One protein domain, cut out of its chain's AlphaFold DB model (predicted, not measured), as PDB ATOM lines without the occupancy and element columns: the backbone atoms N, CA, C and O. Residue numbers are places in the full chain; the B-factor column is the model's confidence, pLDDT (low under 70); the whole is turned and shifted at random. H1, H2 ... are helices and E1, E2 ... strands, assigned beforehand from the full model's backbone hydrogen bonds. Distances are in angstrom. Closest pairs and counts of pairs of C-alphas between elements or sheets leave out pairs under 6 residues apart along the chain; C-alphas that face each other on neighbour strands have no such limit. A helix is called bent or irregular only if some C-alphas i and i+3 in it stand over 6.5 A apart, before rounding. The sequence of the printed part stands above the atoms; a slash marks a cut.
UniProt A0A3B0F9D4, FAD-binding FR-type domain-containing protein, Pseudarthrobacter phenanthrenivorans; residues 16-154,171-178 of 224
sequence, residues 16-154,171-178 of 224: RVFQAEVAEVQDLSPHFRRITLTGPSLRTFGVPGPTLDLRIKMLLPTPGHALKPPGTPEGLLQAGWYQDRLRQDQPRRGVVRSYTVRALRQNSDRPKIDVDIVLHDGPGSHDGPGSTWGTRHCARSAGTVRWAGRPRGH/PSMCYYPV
ATOM      1  N   ARG A  16     -34.999 -46.111  44.754       76.44
ATOM      2  CA  ARG A  16     -35.803 -44.943  45.171       76.44
ATOM      3  C   ARG A  16     -35.337 -43.621  44.535       76.44
ATOM      4  O   ARG A  16     -34.177 -43.440  44.169       76.44
ATOM      5  N   VAL A  17     -36.256 -42.673  44.395       75.50
ATOM      6  CA  VAL A  17     -36.019 -41.271  44.013       75.50
ATOM      7  C   VAL A  17     -36.024 -40.396  45.275       75.50
ATOM      8  O   VAL A  17     -36.741 -40.690  46.213       75.50
ATOM      9  N   PHE A  18     -35.228 -39.329  45.328       79.31
ATOM     10  CA  PHE A  18     -35.193 -38.358  46.432       79.31
ATOM     11  C   PHE A  18     -34.867 -36.983  45.848       79.31
ATOM     12  O   PHE A  18     -34.022 -36.930  44.951       79.31
ATOM     13  N   GLN A  19     -35.448 -35.894  46.353       80.38
ATOM     14  CA  GLN A  19     -35.138 -34.519  45.937       80.38
ATOM     15  C   GLN A  19     -34.219 -33.747  46.900       80.38
ATOM     16  O   GLN A  19     -34.123 -34.070  48.082       80.38
ATOM     17  N   ALA A  20     -33.485 -32.767  46.356       83.56
ATOM     18  CA  ALA A  20     -32.535 -31.906  47.059       83.56
ATOM     19  C   ALA A  20     -32.057 -30.728  46.173       83.56
ATOM     20  O   ALA A  20     -32.581 -30.495  45.079       83.56
ATOM     21  N   GLU A  21     -31.046 -30.006  46.651       83.75
ATOM     22  CA  GLU A  21     -30.309 -28.918  46.007       83.75
ATOM     23  C   GLU A  21     -28.851 -28.873  46.494       83.75
ATOM     24  O   GLU A  21     -28.535 -29.425  47.550       83.75
ATOM     25  N   VAL A  22     -27.954 -28.235  45.730       88.38
ATOM     26  CA  VAL A  22     -26.610 -27.896  46.226       88.38
ATOM     27  C   VAL A  22     -26.757 -26.804  47.284       88.38
ATOM     28  O   VAL A  22     -27.250 -25.717  47.001       88.38
ATOM     29  N   ALA A  23     -26.349 -27.120  48.510       89.12
ATOM     30  CA  ALA A  23     -26.361 -26.214  49.655       89.12
ATOM     31  C   ALA A  23     -25.047 -25.438  49.803       89.12
ATOM     32  O   ALA A  23     -25.029 -24.369  50.401       89.12
ATOM     33  N   GLU A  24     -23.948 -26.034  49.341       91.81
ATOM     34  CA  GLU A  24     -22.579 -25.613  49.631       91.81
ATOM     35  C   GLU A  24     -21.635 -26.238  48.599       91.81
ATOM     36  O   GLU A  24     -21.859 -27.366  48.143       91.81
ATOM     37  N   VAL A  25     -20.566 -25.520  48.265       92.62
ATOM     38  CA  VAL A  25     -19.467 -25.992  47.420       92.62
ATOM     39  C   VAL A  25     -18.172 -25.574  48.105       92.62
ATOM     40  O   VAL A  25     -17.993 -24.393  48.386       92.62
ATOM     41  N   GLN A  26     -17.294 -26.534  48.383       94.88
ATOM     42  CA  GLN A  26     -16.024 -26.312  49.070       94.88
ATOM     43  C   GLN A  26     -14.896 -26.966  48.272       94.88
ATOM     44  O   GLN A  26     -14.911 -28.176  48.051       94.88
ATOM     45  N   ASP A  27     -13.897 -26.184  47.873       94.62
ATOM     46  CA  ASP A  27     -12.650 -26.729  47.339       94.62
ATOM     47  C   ASP A  27     -11.792 -27.275  48.488       94.62
ATOM     48  O   ASP A  27     -11.582 -26.602  49.498       94.62
ATOM     49  N   LEU A  28     -11.350 -28.526  48.352       95.31
ATOM     50  CA  LEU A  28     -10.484 -29.226  49.311       95.31
ATOM     51  C   LEU A  28      -9.025 -29.222  48.833       95.31
ATOM     52  O   LEU A  28      -8.100 -29.170  49.639       95.31
ATOM     53  N   SER A  29      -8.831 -29.294  47.517       94.00
ATOM     54  CA  SER A  29      -7.568 -29.114  46.795       94.00
ATOM     55  C   SER A  29      -7.894 -28.782  45.324       94.00
ATOM     56  O   SER A  29      -9.064 -28.882  44.949       94.00
ATOM     57  N   PRO A  30      -6.915 -28.436  44.461       90.06
ATOM     58  CA  PRO A  30      -7.177 -28.183  43.036       90.06
ATOM     59  C   PRO A  30      -7.955 -29.314  42.344       90.06
ATOM     60  O   PRO A  30      -8.862 -29.060  41.557       90.06
ATOM     61  N   HIS A  31      -7.673 -30.566  42.723       90.75
ATOM     62  CA  HIS A  31      -8.265 -31.760  42.116       90.75
ATOM     63  C   HIS A  31      -9.428 -32.367  42.927       90.75
ATOM     64  O   HIS A  31      -9.927 -33.431  42.563       90.75
ATOM     65  N   PHE A  32      -9.872 -31.744  44.029       93.12
ATOM     66  CA  PHE A  32     -10.960 -32.264  44.871       93.12
ATOM     67  C   PHE A  32     -11.904 -31.168  45.367       93.12
ATOM     68  O   PHE A  32     -11.513 -30.276  46.122       93.12
ATOM     69  N   ARG A  33     -13.191 -31.317  45.043       93.69
ATOM     70  CA  ARG A  33     -14.271 -30.411  45.452       93.69
ATOM     71  C   ARG A  33     -15.384 -31.168  46.169       93.69
ATOM     72  O   ARG A  33     -15.973 -32.091  45.609       93.69
ATOM     73  N   ARG A  34     -15.709 -30.748  47.389       95.19
ATOM     74  CA  ARG A  34     -16.880 -31.213  48.139       95.19
ATOM     75  C   ARG A  34     -18.125 -30.468  47.687       95.19
ATOM     76  O   ARG A  34     -18.151 -29.238  47.643       95.19
ATOM     77  N   ILE A  35     -19.176 -31.227  47.402       92.94
ATOM     78  CA  ILE A  35     -20.522 -30.725  47.149       92.94
ATOM     79  C   ILE A  35     -21.422 -31.177  48.296       92.94
ATOM     80  O   ILE A  35     -21.649 -32.376  48.482       92.94
ATOM     81  N   THR A  36     -21.972 -30.219  49.034       93.19
ATOM     82  CA  THR A  36     -22.965 -30.490  50.078       93.19
ATOM     83  C   THR A  36     -24.356 -30.411  49.463       93.19
ATOM     84  O   THR A  36     -24.740 -29.382  48.904       93.19
ATOM     85  N   LEU A  37     -25.137 -31.480  49.571       90.50
ATOM     86  CA  LEU A  37     -26.488 -31.589  49.015       90.50
ATOM     87  C   LEU A  37     -27.516 -31.619  50.153       90.50
ATOM     88  O   LEU A  37     -27.331 -32.359  51.117       90.50
ATOM     89  N   THR A  38     -28.600 -30.845  50.055       89.94
ATOM     90  CA  THR A  38     -29.645 -30.728  51.095       89.94
ATOM     91  C   THR A  38     -31.043 -30.917  50.515       89.94
ATOM     92  O   THR A  38     -31.309 -30.451  49.416       89.94
ATOM     93  N   GLY A  39     -31.976 -31.534  51.243       86.19
ATOM     94  CA  GLY A  39     -33.370 -31.631  50.784       86.19
ATOM     95  C   GLY A  39     -34.271 -32.448  51.709       86.19
ATOM     96  O   GLY A  39     -33.766 -33.387  52.317       86.19
ATOM     97  N   PRO A  40     -35.586 -32.158  51.817       86.31
ATOM     98  CA  PRO A  40     -36.483 -32.837  52.764       86.31
ATOM     99  C   PRO A  40     -36.445 -34.368  52.663       86.31
ATOM    100  O   PRO A  40     -36.437 -35.065  53.676       86.31
ATOM    101  N   SER A  41     -36.321 -34.892  51.445       81.38
ATOM    102  CA  SER A  41     -36.211 -36.321  51.155       81.38
ATOM    103  C   SER A  41     -35.028 -36.991  51.874       81.38
ATOM    104  O   SER A  41     -35.120 -38.153  52.259       81.38
ATOM    105  N   LEU A  42     -33.927 -36.271  52.131       86.44
ATOM    106  CA  LEU A  42     -32.744 -36.819  52.806       86.44
ATOM    107  C   LEU A  42     -33.001 -37.260  54.261       86.44
ATOM    108  O   LEU A  42     -32.168 -37.977  54.819       86.44
ATOM    109  N   ARG A  43     -34.163 -36.942  54.860       86.38
ATOM    110  CA  ARG A  43     -34.593 -37.531  56.146       86.38
ATOM    111  C   ARG A  43     -34.737 -39.058  56.107       86.38
ATOM    112  O   ARG A  43     -34.567 -39.697  57.139       86.38
ATOM    113  N   THR A  44     -35.036 -39.646  54.945       82.56
ATOM    114  CA  THR A  44     -35.264 -41.101  54.783       82.56
ATOM    115  C   THR A  44     -34.174 -41.808  53.966       82.56
ATOM    116  O   THR A  44     -34.296 -42.991  53.647       82.56
ATOM    117  N   PHE A  45     -33.106 -41.085  53.623       82.69
ATOM    118  CA  PHE A  45     -31.948 -41.575  52.874       82.69
ATOM    119  C   PHE A  45     -31.047 -42.492  53.726       82.69
ATOM    120  O   PHE A  45     -31.145 -42.517  54.951       82.69
ATOM    121  N   GLY A  46     -30.121 -43.201  53.082       77.81
ATOM    122  CA  GLY A  46     -29.042 -43.924  53.751       77.81
ATOM    123  C   GLY A  46     -29.433 -45.294  54.303       77.81
ATOM    124  O   GLY A  46     -30.584 -45.724  54.261       77.81
ATOM    125  N   VAL A  47     -28.424 -46.011  54.791       72.88
ATOM    126  CA  VAL A  47     -28.544 -47.378  55.314       72.88
ATOM    127  C   VAL A  47     -28.602 -47.384  56.848       72.88
ATOM    128  O   VAL A  47     -28.192 -46.409  57.476       72.88
ATOM    129  N   PRO A  48     -29.090 -48.462  57.488       67.69
ATOM    130  CA  PRO A  48     -28.879 -48.666  58.919       67.69
ATOM    131  C   PRO A  48     -27.377 -48.787  59.230       67.69
ATOM    132  O   PRO A  48     -26.701 -49.623  58.637       67.69
ATOM    133  N   GLY A  49     -26.878 -47.985  60.175       69.00
ATOM    134  CA  GLY A  49     -25.460 -47.951  60.556       69.00
ATOM    135  C   GLY A  49     -24.649 -46.850  59.849       69.00
ATOM    136  O   GLY A  49     -25.231 -45.920  59.289       69.00
ATOM    137  N   PRO A  50     -23.304 -46.909  59.911       68.81
ATOM    138  CA  PRO A  50     -22.417 -45.936  59.268       68.81
ATOM    139  C   PRO A  50     -22.542 -45.919  57.738       68.81
ATOM    140  O   PRO A  50     -22.772 -46.949  57.111       68.81
ATOM    141  N   THR A  51     -22.301 -44.765  57.107       67.88
ATOM    142  CA  THR A  51     -22.340 -44.608  55.637       67.88
ATOM    143  C   THR A  51     -21.017 -44.929  54.936       67.88
ATOM    144  O   THR A  51     -20.750 -44.389  53.862       67.88
ATOM    145  N   LEU A  52     -20.174 -45.772  55.539       72.06
ATOM    146  CA  LEU A  52     -18.900 -46.185  54.948       72.06
ATOM    147  C   LEU A  52     -19.162 -46.862  53.595       72.06
ATOM    148  O   LEU A  52     -20.043 -47.712  53.482       72.06
ATOM    149  N   ASP A  53     -18.456 -46.404  52.559       72.75
ATOM    150  CA  ASP A  53     -18.627 -46.818  51.161       72.75
ATOM    151  C   ASP A  53     -20.075 -46.829  50.636       72.75
ATOM    152  O   ASP A  53     -20.416 -47.582  49.718       72.75
ATOM    153  N   LEU A  54     -20.942 -45.940  51.145       80.69
ATOM    154  CA  LEU A  54     -22.288 -45.739  50.603       80.69
ATOM    155  C   LEU A  54     -22.199 -45.125  49.193       80.69
ATOM    156  O   LEU A  54     -22.200 -43.906  49.006       80.69
ATOM    157  N   ARG A  55     -22.086 -45.999  48.185       81.75
ATOM    158  CA  ARG A  55     -21.876 -45.647  46.774       81.75
ATOM    159  C   ARG A  55     -23.084 -44.942  46.186       81.75
ATOM    160  O   ARG A  55     -24.125 -45.555  45.925       81.75
ATOM    161  N   ILE A  56     -22.910 -43.651  45.920       81.56
ATOM    162  CA  ILE A  56     -23.862 -42.849  45.174       81.56
ATOM    163  C   ILE A  56     -23.642 -42.989  43.662       81.56
ATOM    164  O   ILE A  56     -22.616 -43.461  43.166       81.56
ATOM    165  N   LYS A  57     -24.636 -42.541  42.906       82.75
ATOM    166  CA  LYS A  57     -24.519 -42.153  41.517       82.75
ATOM    167  C   LYS A  57     -25.306 -40.870  41.356       82.75
ATOM    168  O   LYS A  57     -26.374 -40.733  41.946       82.75
ATOM    169  N   MET A  58     -24.766 -39.975  40.554       83.25
ATOM    170  CA  MET A  58     -25.323 -38.709  40.131       83.25
ATOM    171  C   MET A  58     -25.474 -38.782  38.613       83.25
ATOM    172  O   MET A  58     -24.498 -38.724  37.875       83.25
ATOM    173  N   LEU A  59     -26.702 -38.996  38.160       81.94
ATOM    174  CA  LEU A  59     -27.227 -38.419  36.929       81.94
ATOM    175  C   LEU A  59     -26.984 -36.882  36.946       81.94
ATOM    176  O   LEU A  59     -27.022 -36.234  37.987       81.94
ATOM    177  N   LEU A  60     -26.646 -36.281  35.810       84.38
ATOM    178  CA  LEU A  60     -26.216 -34.878  35.701       84.38
ATOM    179  C   LEU A  60     -26.876 -34.232  34.473       84.38
ATOM    180  O   LEU A  60     -27.148 -34.954  33.509       84.38
ATOM    181  N   PRO A  61     -27.159 -32.914  34.478       81.38
ATOM    182  CA  PRO A  61     -27.761 -32.231  33.346       81.38
ATOM    183  C   PRO A  61     -26.772 -32.179  32.196       81.38
ATOM    184  O   PRO A  61     -25.608 -31.823  32.386       81.38
ATOM    185  N   THR A  62     -27.263 -32.431  30.990       82.62
ATOM    186  CA  THR A  62     -26.629 -31.840  29.815       82.62
ATOM    187  C   THR A  62     -26.868 -30.323  29.899       82.62
ATOM    188  O   THR A  62     -28.013 -29.912  30.115       82.62
ATOM    189  N   PRO A  63     -25.835 -29.465  29.792       77.12
ATOM    190  CA  PRO A  63     -26.010 -28.016  29.877       77.12
ATOM    191  C   PRO A  63     -27.102 -27.496  28.930       77.12
ATOM    192  O   PRO A  63     -27.297 -28.020  27.833       77.12
ATOM    193  N   GLY A  64     -27.855 -26.492  29.387       79.75
ATOM    194  CA  GLY A  64     -29.007 -25.934  28.670       79.75
ATOM    195  C   GLY A  64     -30.289 -26.782  28.697       79.75
ATOM    196  O   GLY A  64     -31.326 -26.282  28.275       79.75
ATOM    197  N   HIS A  65     -30.266 -28.020  29.209       81.38
ATOM    198  CA  HIS A  65     -31.396 -28.947  29.087       81.38
ATOM    199  C   HIS A  65     -32.063 -29.299  30.423       81.38
ATOM    200  O   HIS A  65     -31.428 -29.759  31.374       81.38
ATOM    201  N   ALA A  66     -33.389 -29.125  30.460       77.88
ATOM    202  CA  ALA A  66     -34.250 -29.612  31.534       77.88
ATOM    203  C   ALA A  66     -34.367 -31.149  31.509       77.88
ATOM    204  O   ALA A  66     -34.180 -31.796  30.478       77.88
ATOM    205  N   LEU A  67     -34.650 -31.740  32.673       77.19
ATOM    206  CA  LEU A  67     -33.972 -32.977  33.052       77.19
ATOM    207  C   LEU A  67     -34.941 -34.071  33.527       77.19
ATOM    208  O   LEU A  67     -35.503 -33.993  34.623       77.19
ATOM    209  N   LYS A  68     -35.173 -35.086  32.685       81.00
ATOM    210  CA  LYS A  68     -36.337 -35.980  32.799       81.00
ATOM    211  C   LYS A  68     -36.191 -37.005  33.941       81.00
ATOM    212  O   LYS A  68     -35.250 -37.799  33.931       81.00
ATOM    213  N   PRO A  69     -37.113 -37.053  34.924       74.38
ATOM    214  CA  PRO A  69     -37.076 -38.073  35.970       74.38
ATOM    215  C   PRO A  69     -37.269 -39.510  35.439       74.38
ATOM    216  O   PRO A  69     -37.874 -39.700  34.384       74.38
ATOM    217  N   PRO A  70     -36.814 -40.544  36.177       73.00
ATOM    218  CA  PRO A  70     -37.101 -41.949  35.868       73.00
ATOM    219  C   PRO A  70     -38.440 -42.445  36.450       73.00
ATOM    220  O   PRO A  70     -38.779 -43.612  36.306       73.00
ATOM    221  N   GLY A  71     -39.132 -41.581  37.190       74.31
ATOM    222  CA  GLY A  71     -40.228 -41.876  38.108       74.31
ATOM    223  C   GLY A  71     -40.440 -40.667  39.026       74.31
ATOM    224  O   GLY A  71     -39.685 -39.692  38.947       74.31
ATOM    225  N   THR A  72     -41.465 -40.710  39.873       72.38
ATOM    226  CA  THR A  72     -41.842 -39.599  40.766       72.38
ATOM    227  C   THR A  72     -40.784 -39.304  41.836       72.38
ATOM    228  O   THR A  72     -40.063 -40.223  42.233       72.38
ATOM    229  N   PRO A  73     -40.697 -38.058  42.352       67.50
ATOM    230  CA  PRO A  73     -40.041 -37.763  43.629       67.50
ATOM    231  C   PRO A  73     -40.474 -38.750  44.716       67.50
ATOM    232  O   PRO A  73     -41.616 -39.207  44.718       67.50
ATOM    233  N   GLU A  74     -39.539 -39.139  45.584       66.81
ATOM    234  CA  GLU A  74     -39.719 -40.105  46.683       66.81
ATOM    235  C   GLU A  74     -40.141 -41.531  46.260       66.81
ATOM    236  O   GLU A  74     -40.063 -42.456  47.072       66.81
ATOM    237  N   GLY A  75     -40.527 -41.752  44.999       67.81
ATOM    238  CA  GLY A  75     -41.077 -42.997  44.475       67.81
ATOM    239  C   GLY A  75     -40.061 -44.128  44.317       67.81
ATOM    240  O   GLY A  75     -38.848 -43.909  44.242       67.81
ATOM    241  N   LEU A  76     -40.576 -45.359  44.237       74.06
ATOM    242  CA  LEU A  76     -39.790 -46.539  43.884       74.06
ATOM    243  C   LEU A  76     -39.804 -46.762  42.366       74.06
ATOM    244  O   LEU A  76     -40.874 -46.823  41.757       74.06
ATOM    245  N   LEU A  77     -38.627 -46.918  41.758       74.44
ATOM    246  CA  LEU A  77     -38.496 -47.301  40.356       74.44
ATOM    247  C   LEU A  77     -38.714 -48.809  40.203       74.44
ATOM    248  O   LEU A  77     -38.150 -49.612  40.951       74.44
ATOM    249  N   GLN A  78     -39.517 -49.170  39.207       74.44
ATOM    250  CA  GLN A  78     -39.913 -50.547  38.915       74.44
ATOM    251  C   GLN A  78     -38.847 -51.296  38.103       74.44
ATOM    252  O   GLN A  78     -37.876 -50.706  37.625       74.44
ATOM    253  N   ALA A  79     -39.029 -52.604  37.912       74.62
ATOM    254  CA  ALA A  79     -38.242 -53.353  36.933       74.62
ATOM    255  C   ALA A  79     -38.323 -52.678  35.545       74.62
ATOM    256  O   ALA A  79     -39.349 -52.105  35.192       74.62
ATOM    257  N   GLY A  80     -37.229 -52.705  34.778       75.56
ATOM    258  CA  GLY A  80     -37.143 -52.040  33.469       75.56
ATOM    259  C   GLY A  80     -36.691 -50.572  33.491       75.56
ATOM    260  O   GLY A  80     -36.167 -50.112  32.478       75.56
ATOM    261  N   TRP A  81     -36.740 -49.861  34.634       77.88
ATOM    262  CA  TRP A  81     -36.491 -48.402  34.697       77.88
ATOM    263  C   TRP A  81     -35.204 -47.925  33.998       77.88
ATOM    264  O   TRP A  81     -35.154 -46.821  33.455       77.88
ATOM    265  N   TYR A  82     -34.139 -48.735  34.024       76.69
ATOM    266  CA  TYR A  82     -32.862 -48.396  33.397       76.69
ATOM    267  C   TYR A  82     -32.903 -48.539  31.869       76.69
ATOM    268  O   TYR A  82     -32.329 -47.715  31.163       76.69
ATOM    269  N   GLN A  83     -33.640 -49.521  31.344       81.75
ATOM    270  CA  GLN A  83     -33.898 -49.655  29.907       81.75
ATOM    271  C   GLN A  83     -34.763 -48.485  29.415       81.75
ATOM    272  O   GLN A  83     -34.448 -47.871  28.398       81.75
ATOM    273  N   ASP A  84     -35.777 -48.094  30.193       82.06
ATOM    274  CA  ASP A  84     -36.608 -46.921  29.899       82.06
ATOM    275  C   ASP A  84     -35.836 -45.604  29.988       82.06
ATOM    276  O   ASP A  84     -36.065 -44.712  29.174       82.06
ATOM    277  N   ARG A  85     -34.853 -45.491  30.895       79.50
ATOM    278  CA  ARG A  85     -33.852 -44.413  30.841       79.50
ATOM    279  C   ARG A  85     -33.096 -44.444  29.520       79.50
ATOM    280  O   ARG A  85     -32.973 -43.399  28.896       79.50
ATOM    281  N   LEU A  86     -32.523 -45.581  29.123       84.38
ATOM    282  CA  LEU A  86     -31.643 -45.642  27.950       84.38
ATOM    283  C   LEU A  86     -32.371 -45.237  26.658       84.38
ATOM    284  O   LEU A  86     -31.761 -44.569  25.825       84.38
ATOM    285  N   ARG A  87     -33.674 -45.531  26.559       87.19
ATOM    286  CA  ARG A  87     -34.587 -45.090  25.485       87.19
ATOM    287  C   ARG A  87     -34.833 -43.570  25.421       87.19
ATOM    288  O   ARG A  87     -35.373 -43.099  24.427       87.19
ATOM    289  N   GLN A  88     -34.484 -42.793  26.453       84.38
ATOM    290  CA  GLN A  88     -34.655 -41.331  26.457       84.38
ATOM    291  C   GLN A  88     -33.584 -40.622  25.612       84.38
ATOM    292  O   GLN A  88     -32.441 -41.080  25.511       84.38
ATOM    293  N   ASP A  89     -33.941 -39.463  25.060       87.38
ATOM    294  CA  ASP A  89     -33.044 -38.597  24.293       87.38
ATOM    295  C   ASP A  89     -31.865 -38.114  25.151       87.38
ATOM    296  O   ASP A  89     -32.052 -37.661  26.276       87.38
ATOM    297  N   GLN A  90     -30.637 -38.207  24.630       84.88
ATOM    298  CA  GLN A  90     -29.410 -37.923  25.389       84.88
ATOM    299  C   GLN A  90     -29.442 -36.605  26.200       84.88
ATOM    300  O   GLN A  90     -29.106 -36.677  27.386       84.88
ATOM    301  N   PRO A  91     -29.881 -35.445  25.659       83.44
ATOM    302  CA  PRO A  91     -29.866 -34.198  26.419       83.44
ATOM    303  C   PRO A  91     -30.826 -34.182  27.618       83.44
ATOM    304  O   PRO A  91     -30.401 -33.819  28.715       83.44
ATOM    305  N   ARG A  92     -32.090 -34.615  27.472       80.25
ATOM    306  CA  ARG A  92     -33.036 -34.679  28.610       80.25
ATOM    307  C   ARG A  92     -32.768 -35.880  29.518       80.25
ATOM    308  O   ARG A  92     -33.114 -35.840  30.701       80.25
ATOM    309  N   ARG A  93     -32.136 -36.934  28.983       84.88
ATOM    310  CA  ARG A  93     -31.652 -38.118  29.709       84.88
ATOM    311  C   ARG A  93     -30.406 -37.835  30.539       84.88
ATOM    312  O   ARG A  93     -30.190 -38.582  31.484       84.88
ATOM    313  N   GLY A  94     -29.600 -36.817  30.241       82.94
ATOM    314  CA  GLY A  94     -28.395 -36.483  31.010       82.94
ATOM    315  C   GLY A  94     -27.402 -37.649  31.185       82.94
ATOM    316  O   GLY A  94     -27.419 -38.635  30.442       82.94
ATOM    317  N   VAL A  95     -26.515 -37.543  32.185       83.25
ATOM    318  CA  VAL A  95     -25.357 -38.452  32.339       83.25
ATOM    319  C   VAL A  95     -25.189 -38.994  33.760       83.25
ATOM    320  O   VAL A  95     -24.930 -38.225  34.674       83.25
ATOM    321  N   VAL A  96     -25.252 -40.321  33.951       81.62
ATOM    322  CA  VAL A  96     -24.969 -40.991  35.243       81.62
ATOM    323  C   VAL A  96     -23.457 -41.098  35.506       81.62
ATOM    324  O   VAL A  96     -22.699 -41.544  34.644       81.62
ATOM    325  N   ARG A  97     -23.013 -40.757  36.718       83.69
ATOM    326  CA  ARG A  97     -21.651 -40.940  37.261       83.69
ATOM    327  C   ARG A  97     -21.711 -41.517  38.672       83.69
ATOM    328  O   ARG A  97     -22.650 -41.203  39.380       83.69
ATOM    329  N   SER A  98     -20.760 -42.354  39.087       83.31
ATOM    330  CA  SER A  98     -20.695 -42.899  40.459       83.31
ATOM    331  C   SER A  98     -19.811 -42.040  41.367       83.31
ATOM    332  O   SER A  98     -18.775 -41.575  40.910       83.31
ATOM    333  N   TYR A  99     -20.192 -41.902  42.640       88.12
ATOM    334  CA  TYR A  99     -19.396 -41.291  43.720       88.12
ATOM    335  C   TYR A  99     -19.691 -42.022  45.051       88.12
ATOM    336  O   TYR A  99     -20.360 -43.055  45.052       88.12
ATOM    337  N   THR A 100     -19.246 -41.504  46.195       86.25
ATOM    338  CA  THR A 100     -19.556 -42.022  47.545       86.25
ATOM    339  C   THR A 100     -20.076 -40.906  48.452       86.25
ATOM    340  O   THR A 100     -19.762 -39.734  48.248       86.25
ATOM    341  N   VAL A 101     -20.894 -41.254  49.452       89.12
ATOM    342  CA  VAL A 101     -21.247 -40.318  50.532       89.12
ATOM    343  C   VAL A 101     -20.036 -40.156  51.443       89.12
ATOM    344  O   VAL A 101     -19.613 -41.125  52.072       89.12
ATOM    345  N   ARG A 102     -19.504 -38.937  51.557       91.94
ATOM    346  CA  ARG A 102     -18.430 -38.624  52.509       91.94
ATOM    347  C   ARG A 102     -18.963 -38.476  53.935       91.94
ATOM    348  O   ARG A 102     -18.313 -38.924  54.874       91.94
ATOM    349  N   ALA A 103     -20.140 -37.871  54.092       91.19
ATOM    350  CA  ALA A 103     -20.847 -37.747  55.366       91.19
ATOM    351  C   ALA A 103     -22.364 -37.608  55.158       91.19
ATOM    352  O   ALA A 103     -22.815 -37.105  54.129       91.19
ATOM    353  N   LEU A 104     -23.148 -38.028  56.155       89.50
ATOM    354  CA  LEU A 104     -24.613 -37.972  56.177       89.50
ATOM    355  C   LEU A 104     -25.086 -37.340  57.493       89.50
ATOM    356  O   LEU A 104     -24.707 -37.790  58.571       89.50
ATOM    357  N   ARG A 105     -25.934 -36.310  57.410       90.94
ATOM    358  CA  ARG A 105     -26.468 -35.556  58.556       90.94
ATOM    359  C   ARG A 105     -27.984 -35.426  58.410       90.94
ATOM    360  O   ARG A 105     -28.460 -34.539  57.710       90.94
ATOM    361  N   GLN A 106     -28.741 -36.350  59.010       87.38
ATOM    362  CA  GLN A 106     -30.208 -36.443  58.837       87.38
ATOM    363  C   GLN A 106     -31.015 -35.749  59.935       87.38
ATOM    364  O   GLN A 106     -32.121 -35.269  59.682       87.38
ATOM    365  N   ASN A 107     -30.470 -35.719  61.151       83.81
ATOM    366  CA  ASN A 107     -31.165 -35.302  62.370       83.81
ATOM    367  C   ASN A 107     -31.100 -33.771  62.565       83.81
ATOM    368  O   ASN A 107     -30.851 -33.293  63.665       83.81
ATOM    369  N   SER A 108     -31.260 -33.013  61.480       82.50
ATOM    370  CA  SER A 108     -31.201 -31.547  61.435       82.50
ATOM    371  C   SER A 108     -32.372 -30.987  60.629       82.50
ATOM    372  O   SER A 108     -32.958 -31.690  59.800       82.50
ATOM    373  N   ASP A 109     -32.712 -29.713  60.814       86.69
ATOM    374  CA  ASP A 109     -33.852 -29.086  60.123       86.69
ATOM    375  C   ASP A 109     -33.675 -29.063  58.602       86.69
ATOM    376  O   ASP A 109     -34.621 -29.314  57.854       86.69
ATOM    377  N   ARG A 110     -32.430 -28.891  58.145       90.06
ATOM    378  CA  ARG A 110     -32.006 -29.138  56.762       90.06
ATOM    379  C   ARG A 110     -31.073 -30.357  56.731       90.06
ATOM    380  O   ARG A 110     -29.889 -30.207  57.053       90.06
ATOM    381  N   PRO A 111     -31.575 -31.564  56.407       91.56
ATOM    382  CA  PRO A 111     -30.745 -32.761  56.311       91.56
ATOM    383  C   PRO A 111     -29.824 -32.680  55.086       91.56
ATOM    384  O   PRO A 111     -30.266 -32.308  53.994       91.56
ATOM    385  N   LYS A 112     -28.550 -33.036  55.276       92.88
ATOM    386  CA  LYS A 112     -27.452 -32.869  54.311       92.88
ATOM    387  C   LYS A 112     -26.704 -34.187  54.041       92.88
ATOM    388  O   LYS A 112     -26.564 -35.017  54.942       92.88
ATOM    389  N   ILE A 113     -26.142 -34.326  52.840       91.50
ATOM    390  CA  ILE A 113     -25.017 -35.232  52.544       91.50
ATOM    391  C   ILE A 113     -23.847 -34.465  51.937       91.50
ATOM    392  O   ILE A 113     -24.066 -33.457  51.270       91.50
ATOM    393  N   ASP A 114     -22.639 -34.995  52.104       93.31
ATOM    394  CA  ASP A 114     -21.441 -34.535  51.398       93.31
ATOM    395  C   ASP A 114     -21.025 -35.552  50.338       93.31
ATOM    396  O   ASP A 114     -21.039 -36.762  50.587       93.31
ATOM    397  N   VAL A 115     -20.619 -35.054  49.173       91.94
ATOM    398  CA  VAL A 115     -20.066 -35.843  48.069       91.94
ATOM    399  C   VAL A 115     -18.773 -35.181  47.614       91.94
ATOM    400  O   VAL A 115     -18.793 -34.027  47.186       91.94
ATOM    401  N   ASP A 116     -17.663 -35.909  47.681       93.00
ATOM    402  CA  ASP A 116     -16.368 -35.416  47.212       93.00
ATOM    403  C   ASP A 116     -16.182 -35.821  45.740       93.00
ATOM    404  O   ASP A 116     -16.330 -36.990  45.376       93.00
ATOM    405  N   ILE A 117     -15.906 -34.838  44.880       91.19
ATOM    406  CA  ILE A 117     -15.777 -34.995  43.430       91.19
ATOM    407  C   ILE A 117     -14.327 -34.730  43.029       91.19
ATOM    408  O   ILE A 117     -13.780 -33.667  43.327       91.19
ATOM    409  N   VAL A 118     -13.736 -35.696  42.321       91.69
ATOM    410  CA  VAL A 118     -12.444 -35.527  41.646       91.69
ATOM    411  C   VAL A 118     -12.631 -34.567  40.477       91.69
ATOM    412  O   VAL A 118     -13.482 -34.794  39.609       91.69
ATOM    413  N   LEU A 119     -11.838 -33.504  40.464       89.06
ATOM    414  CA  LEU A 119     -11.717 -32.601  39.332       89.06
ATOM    415  C   LEU A 119     -10.572 -33.069  38.427       89.06
ATOM    416  O   LEU A 119      -9.610 -33.703  38.861       89.06
ATOM    417  N   HIS A 120     -10.717 -32.758  37.148       82.75
ATOM    418  CA  HIS A 120      -9.657 -32.842  36.156       82.75
ATOM    419  C   HIS A 120      -9.510 -31.454  35.551       82.75
ATOM    420  O   HIS A 120     -10.508 -30.856  35.142       82.75
ATOM    421  N   ASP A 121      -8.281 -30.959  35.556       64.94
ATOM    422  CA  ASP A 121      -7.906 -29.607  35.184       64.94
ATOM    423  C   ASP A 121      -6.499 -29.638  34.573       64.94
ATOM    424  O   ASP A 121      -5.496 -29.766  35.269       64.94
ATOM    425  N   GLY A 122      -6.416 -29.563  33.243       57.69
ATOM    426  CA  GLY A 122      -5.138 -29.500  32.538       57.69
ATOM    427  C   GLY A 122      -5.290 -29.186  31.045       57.69
ATOM    428  O   GLY A 122      -6.320 -29.502  30.446       57.69
ATOM    429  N   PRO A 123      -4.281 -28.578  30.394       48.28
ATOM    430  CA  PRO A 123      -4.275 -28.432  28.941       48.28
ATOM    431  C   PRO A 123      -4.378 -29.809  28.267       48.28
ATOM    432  O   PRO A 123      -3.524 -30.669  28.468       48.28
ATOM    433  N   GLY A 124      -5.440 -30.029  27.490       56.81
ATOM    434  CA  GLY A 124      -5.706 -31.316  26.834       56.81
ATOM    435  C   GLY A 124      -6.476 -32.349  27.672       56.81
ATOM    436  O   GLY A 124      -6.701 -33.452  27.175       56.81
ATOM    437  N   SER A 125      -6.937 -32.036  28.892       57.31
ATOM    438  CA  SER A 125      -7.832 -32.949  29.618       57.31
ATOM    439  C   SER A 125      -9.214 -33.015  28.955       57.31
ATOM    440  O   SER A 125      -9.944 -32.028  28.853       57.31
ATOM    441  N   HIS A 126      -9.620 -34.212  28.523       60.50
ATOM    442  CA  HIS A 126     -11.012 -34.481  28.164       60.50
ATOM    443  C   HIS A 126     -11.847 -34.650  29.441       60.50
ATOM    444  O   HIS A 126     -12.148 -35.769  29.858       60.50
ATOM    445  N   ASP A 127     -12.193 -33.524  30.076       70.50
ATOM    446  CA  ASP A 127     -12.940 -33.482  31.336       70.50
ATOM    447  C   ASP A 127     -14.208 -34.348  31.266       70.50
ATOM    448  O   ASP A 127     -15.201 -34.020  30.604       70.50
ATOM    449  N   GLY A 128     -14.195 -35.472  31.986       80.56
ATOM    450  CA  GLY A 128     -15.375 -36.316  32.112       80.56
ATOM    451  C   GLY A 128     -16.536 -35.511  32.719       80.56
ATOM    452  O   GLY A 128     -16.310 -34.739  33.649       80.56
ATOM    453  N   PRO A 129     -17.798 -35.714  32.290       82.75
ATOM    454  CA  PRO A 129     -18.924 -34.842  32.657       82.75
ATOM    455  C   PRO A 129     -19.228 -34.750  34.165       82.75
ATOM    456  O   PRO A 129     -19.969 -33.864  34.579       82.75
ATOM    457  N   GLY A 130     -18.638 -35.626  34.990       82.31
ATOM    458  CA  GLY A 130     -18.598 -35.469  36.445       82.31
ATOM    459  C   GLY A 130     -17.722 -34.294  36.897       82.31
ATOM    460  O   GLY A 130     -18.235 -33.393  37.559       82.31
ATOM    461  N   SER A 131     -16.455 -34.262  36.458       84.88
ATOM    462  CA  SER A 131     -15.537 -33.123  36.635       84.88
ATOM    463  C   SER A 131     -16.148 -31.853  36.040       84.88
ATOM    464  O   SER A 131     -16.338 -30.875  36.753       84.88
ATOM    465  N   THR A 132     -16.594 -31.881  34.778       85.56
ATOM    466  CA  THR A 132     -17.181 -30.703  34.109       85.56
ATOM    467  C   THR A 132     -18.361 -30.111  34.885       85.56
ATOM    468  O   THR A 132     -18.475 -28.888  35.001       85.56
ATOM    469  N   TRP A 133     -19.223 -30.951  35.471       85.62
ATOM    470  CA  TRP A 133     -20.292 -30.476  36.349       85.62
ATOM    471  C   TRP A 133     -19.755 -29.910  37.672       85.62
ATOM    472  O   TRP A 133     -20.141 -28.801  38.047       85.62
ATOM    473  N   GLY A 134     -18.840 -30.623  38.339       80.81
ATOM    474  CA  GLY A 134     -18.192 -30.196  39.583       80.81
ATOM    475  C   GLY A 134     -17.451 -28.861  39.454       80.81
ATOM    476  O   GLY A 134     -17.602 -27.991  40.308       80.81
ATOM    477  N   THR A 135     -16.726 -28.646  38.357       82.81
ATOM    478  CA  THR A 135     -15.974 -27.417  38.084       82.81
ATOM    479  C   THR A 135     -16.886 -26.263  37.659       82.81
ATOM    480  O   THR A 135     -16.751 -25.158  38.183       82.81
ATOM    481  N   ARG A 136     -17.823 -26.490  36.719       79.81
ATOM    482  CA  ARG A 136     -18.465 -25.403  35.940       79.81
ATOM    483  C   ARG A 136     -19.957 -25.171  36.245       79.81
ATOM    484  O   ARG A 136     -20.474 -24.085  35.957       79.81
ATOM    485  N   HIS A 137     -20.665 -26.152  36.818       78.25
ATOM    486  CA  HIS A 137     -22.141 -26.153  36.876       78.25
ATOM    487  C   HIS A 137     -22.770 -26.439  38.252       78.25
ATOM    488  O   HIS A 137     -23.947 -26.120  38.439       78.25
ATOM    489  N   CYS A 138     -22.033 -26.992  39.219       71.50
ATOM    490  CA  CYS A 138     -22.564 -27.389  40.530       71.50
ATOM    491  C   CYS A 138     -23.250 -26.233  41.287       71.50
ATOM    492  O   CYS A 138     -24.423 -26.344  41.627       71.50
ATOM    493  N   ALA A 139     -22.593 -25.078  41.428       65.88
ATOM    494  CA  ALA A 139     -23.129 -23.894  42.114       65.88
ATOM    495  C   ALA A 139     -24.350 -23.252  41.416       65.88
ATOM    496  O   ALA A 139     -25.014 -22.396  41.988       65.88
ATOM    497  N   ARG A 140     -24.661 -23.660  40.176       56.78
ATOM    498  CA  ARG A 140     -25.851 -23.235  39.413       56.78
ATOM    499  C   ARG A 140     -26.927 -24.331  39.341       56.78
ATOM    500  O   ARG A 140     -27.920 -24.175  38.635       56.78
ATOM    501  N   SER A 141     -26.730 -25.443  40.054       56.41
ATOM    502  CA  SER A 141     -27.603 -26.619  40.055       56.41
ATOM    503  C   SER A 141     -28.307 -26.797  41.409       56.41
ATOM    504  O   SER A 141     -27.711 -27.309  42.355       56.41
ATOM    505  N   ALA A 142     -29.615 -26.520  41.491       46.53
ATOM    506  CA  ALA A 142     -30.453 -27.287  42.428       46.53
ATOM    507  C   ALA A 142     -30.524 -28.765  41.941       46.53
ATOM    508  O   ALA A 142     -30.041 -29.063  40.849       46.53
ATOM    509  N   GLY A 143     -30.983 -29.743  42.739       40.69
ATOM    510  CA  GLY A 143     -30.219 -31.009  42.852       40.69
ATOM    511  C   GLY A 143     -30.878 -32.263  43.456       40.69
ATOM    512  O   GLY A 143     -30.586 -32.580  44.595       40.69
ATOM    513  N   THR A 144     -31.667 -33.059  42.733       43.34
ATOM    514  CA  THR A 144     -32.443 -34.237  43.222       43.34
ATOM    515  C   THR A 144     -31.598 -35.459  43.739       43.34
ATOM    516  O   THR A 144     -31.208 -36.276  42.916       43.34
ATOM    517  N   VAL A 145     -31.391 -35.668  45.066       40.03
ATOM    518  CA  VAL A 145     -30.990 -36.898  45.884       40.03
ATOM    519  C   VAL A 145     -31.181 -38.374  45.423       40.03
ATOM    520  O   VAL A 145     -30.933 -39.283  46.215       40.03
ATOM    521  N   ARG A 146     -31.697 -38.684  44.233       48.34
ATOM    522  CA  ARG A 146     -32.243 -40.015  43.850       48.34
ATOM    523  C   ARG A 146     -31.306 -41.212  44.168       48.34
ATOM    524  O   ARG A 146     -30.176 -41.268  43.688       48.34
ATOM    525  N   TRP A 147     -31.779 -42.212  44.922       41.91
ATOM    526  CA  TRP A 147     -30.984 -43.341  45.438       41.91
ATOM    527  C   TRP A 147     -31.642 -44.725  45.313       41.91
ATOM    528  O   TRP A 147     -32.600 -45.047  46.010       41.91
ATOM    529  N   ALA A 148     -31.030 -45.619  44.527       39.91
ATOM    530  CA  ALA A 148     -31.248 -47.054  44.635       39.91
ATOM    531  C   ALA A 148     -30.649 -47.671  45.909       39.91
ATOM    532  O   ALA A 148     -29.457 -47.991  45.929       39.91
ATOM    533  N   GLY A 149     -31.483 -47.870  46.932       36.62
ATOM    534  CA  GLY A 149     -31.156 -48.665  48.112       36.62
ATOM    535  C   GLY A 149     -32.270 -48.699  49.165       36.62
ATOM    536  O   GLY A 149     -33.357 -48.152  48.975       36.62
ATOM    537  N   ARG A 150     -32.014 -49.432  50.257       37.34
ATOM    538  CA  ARG A 150     -33.024 -49.818  51.257       37.34
ATOM    539  C   ARG A 150     -33.599 -48.613  52.022       37.34
ATOM    540  O   ARG A 150     -32.822 -47.873  52.616       37.34
ATOM    541  N   PRO A 151     -34.934 -48.496  52.160       36.53
ATOM    542  CA  PRO A 151     -35.536 -47.667  53.199       36.53
ATOM    543  C   PRO A 151     -35.154 -48.170  54.600       36.53
ATOM    544  O   PRO A 151     -35.136 -49.379  54.858       36.53
ATOM    545  N   ARG A 152     -34.907 -47.238  55.523       38.81
ATOM    546  CA  ARG A 152     -34.720 -47.511  56.954       38.81
ATOM    547  C   ARG A 152     -36.031 -48.058  57.549       38.81
ATOM    548  O   ARG A 152     -37.061 -47.406  57.428       38.81
ATOM    549  N   GLY A 153     -35.995 -49.236  58.183       34.47
ATOM    550  CA  GLY A 153     -37.126 -49.796  58.952       34.47
ATOM    551  C   GLY A 153     -37.484 -51.264  58.670       34.47
ATOM    552  O   GLY A 153     -37.913 -51.966  59.582       34.47
ATOM    553  N   HIS A 154     -37.263 -51.775  57.454       36.00
ATOM    554  CA  HIS A 154     -37.653 -53.150  57.103       36.00
ATOM    555  C   HIS A 154     -36.659 -54.207  57.628       36.00
ATOM    556  O   HIS A 154     -35.646 -54.494  56.985       36.00
ATOM    557  N   PRO A 171     -27.045 -52.662  41.929       31.41
ATOM    558  CA  PRO A 171     -27.642 -52.231  43.190       31.41
ATOM    559  C   PRO A 171     -26.959 -50.949  43.718       31.41
ATOM    560  O   PRO A 171     -26.288 -50.973  44.746       31.41
ATOM    561  N   SER A 172     -27.074 -49.811  43.013       31.05
ATOM    562  CA  SER A 172     -26.674 -48.486  43.554       31.05
ATOM    563  C   SER A 172     -27.187 -47.274  42.748       31.05
ATOM    564  O   SER A 172     -26.926 -47.188  41.557       31.05
ATOM    565  N   MET A 173     -27.868 -46.347  43.452       36.44
ATOM    566  CA  MET A 173     -27.995 -44.866  43.325       36.44
ATOM    567  C   MET A 173     -28.150 -44.149  41.940       36.44
ATOM    568  O   MET A 173     -27.782 -44.707  40.917       36.44
ATOM    569  N   CYS A 174     -28.757 -42.936  41.853       29.09
ATOM    570  CA  CYS A 174     -29.004 -42.204  40.572       29.09
ATOM    571  C   CYS A 174     -29.485 -40.702  40.642       29.09
ATOM    572  O   CYS A 174     -30.357 -40.309  39.863       29.09
ATOM    573  N   TYR A 175     -28.952 -39.850  41.537       33.06
ATOM    574  CA  TYR A 175     -29.286 -38.409  41.762       33.06
ATOM    575  C   TYR A 175     -29.314 -37.560  40.498       33.06
ATOM    576  O   TYR A 175     -28.424 -37.785  39.723       33.06
ATOM    577  N   TYR A 176     -30.159 -36.535  40.311       28.70
ATOM    578  CA  TYR A 176     -30.041 -35.575  39.184       28.70
ATOM    579  C   TYR A 176     -30.413 -34.127  39.542       28.70
ATOM    580  O   TYR A 176     -31.433 -33.937  40.185       28.70
ATOM    581  N   PRO A 177     -29.764 -33.096  38.986       27.50
ATOM    582  CA  PRO A 177     -30.187 -31.694  39.081       27.50
ATOM    583  C   PRO A 177     -31.619 -31.278  38.681       27.50
ATOM    584  O   PRO A 177     -32.373 -31.997  38.032       27.50
ATOM    585  N   VAL A 178     -31.964 -30.063  39.111       32.16
ATOM    586  CA  VAL A 178     -33.111 -29.233  38.726       32.16
ATOM    587  C   VAL A 178     -32.552 -27.831  38.483       32.16
ATOM    588  O   VAL A 178     -32.159 -27.139  39.419       32.16
TER     589      VAL A 178
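AT A GLANCE: This is residues 16 to 154 and 171 to 178 of the 224 residues of the protein "FAD-binding FR-type domain-containing protein" of Pseudarthrobacter phenanthrenivorans (UniProt A0A3B0F9D4). A strongly twisted sheet of five strands, E1 to E5, curls like an open half-barrel round the short helix H4, and the small strand pair E6 and E7 bridges from edge strand E1 to edge strand E3. The short helices H2 and H3, with the long unnamed stretch of residues 61 to 80, make a lobe at one side of this body, while H1 only grazes the sheet. The printed part has 147 residues, with four named helices and seven named strands in the order E1 E2 H1 E3 H2 H3 E4 E5 H4 E6 E7, and under half of the residues are in named elements. The larger sheet has the order E1 - E2 - E5 - E4 - E3 and is antiparallel throughout, as is the pair E6 - E7; the class is mixed, helices and strands. The whole is compact, with a radius of gyration of the C-alphas of 14.8 A and spans of 50 by 36 by 24 A.

IN THESE COORDINATES: E1, residues 21 to 29, begins at C-alpha 21 at (-30.309, -28.918, 46.007), is 22.8 A long and bends by 51 degrees at residue 24. E2, residues 32 to 38, is 19.8 A long. H1 is residues 40 to 44; it is neither bent nor irregular, but only just: C-alphas 40 and 43 are 6.1 A apart. E3, residues 55 to 60, is 16.0 A long. H2, residues 81 to 86, and H3, residues 90 to 93, come next. E4, residues 95 to 105, is the longest strand at 26.4 A; it begins at C-alpha 95 at (-25.357, -38.452, 32.339) and bends by 73 degrees at residue 102. E5, residues 112 to 118, is 19.8 A long. H4, residues 129 to 136, is the longest helix at 10.0 A. E6 is residues 142 to 144, and E7, residues 176 to 178, ends at C-alpha 178 at (-33.111, -29.233, 38.726).

HOW THE PARTS SIT: In the larger sheet the hairpin of E1 and E2 is antiparallel at 161 degrees, with N 26 and O 34 at 2.9 A. E2 and E5 stand at 156 degrees, with N 35 and O 115 at 2.8 A. E5 and E4 form a hairpin at 130 degrees, with N 102 and O 114 at 2.8 A. E4 and E3 stand at 129 degrees, with N 58 and O 97 at 2.7 A. The pairing of E4 is staggered: its residues 95 to 100 pair with E3 and 101 to 105 with E5. From edge to edge the strands' lines turn by 110 degrees. The sheet curls round H4; the closest C-alphas of E4 and H4 are those of Arg 97 and Gly 130, 6.3 A apart. E6 and E7 are antiparallel at 138 degrees, with N 144 and O 176 at 2.7 A. The closest C-alphas of E1 and E6 are those of Glu 21 and Gly 143, 3.8 A apart, and those of E3 and E7 are Leu 59 and Tyr 176, 4.6 A apart. H1 only grazes the larger sheet with its residues 40 to 43. H2 is not on that sheet, and H3 is only just not on it, with 4 pairs of C-alphas within 10 A. H2 and H3 are close but not clearly touching, with the C-alphas of Arg 85 and Arg 93 at 6.8 A. H2 and H4 have every O i to N i+4 pair within hydrogen-bond range; H1 has 0 of 1 but 2 of 2 O i to N i+3 pairs, and H3 is too short for an i+4 pair but has its 1 O i to N i+3 pair within range.

THE WHOLE: The two C-alphas farthest apart are those of Pro 123 and His 154, at 50.2 A. Residues 155 to 170 are not printed, and C-alphas 154 and 171 are 17.2 A apart across this cut, which lies in the link from E6 to E7. Of the links that are printed whole, the one from E3 to H2, of 20 residues, is long. The mean pLDDT of the printed part is 74.9; residues 48 to 51, 73 to 75, 121 to 126, 139 to 154 and 171 to 178 are under 70, and the means of E6 and E7 are 44 and 29.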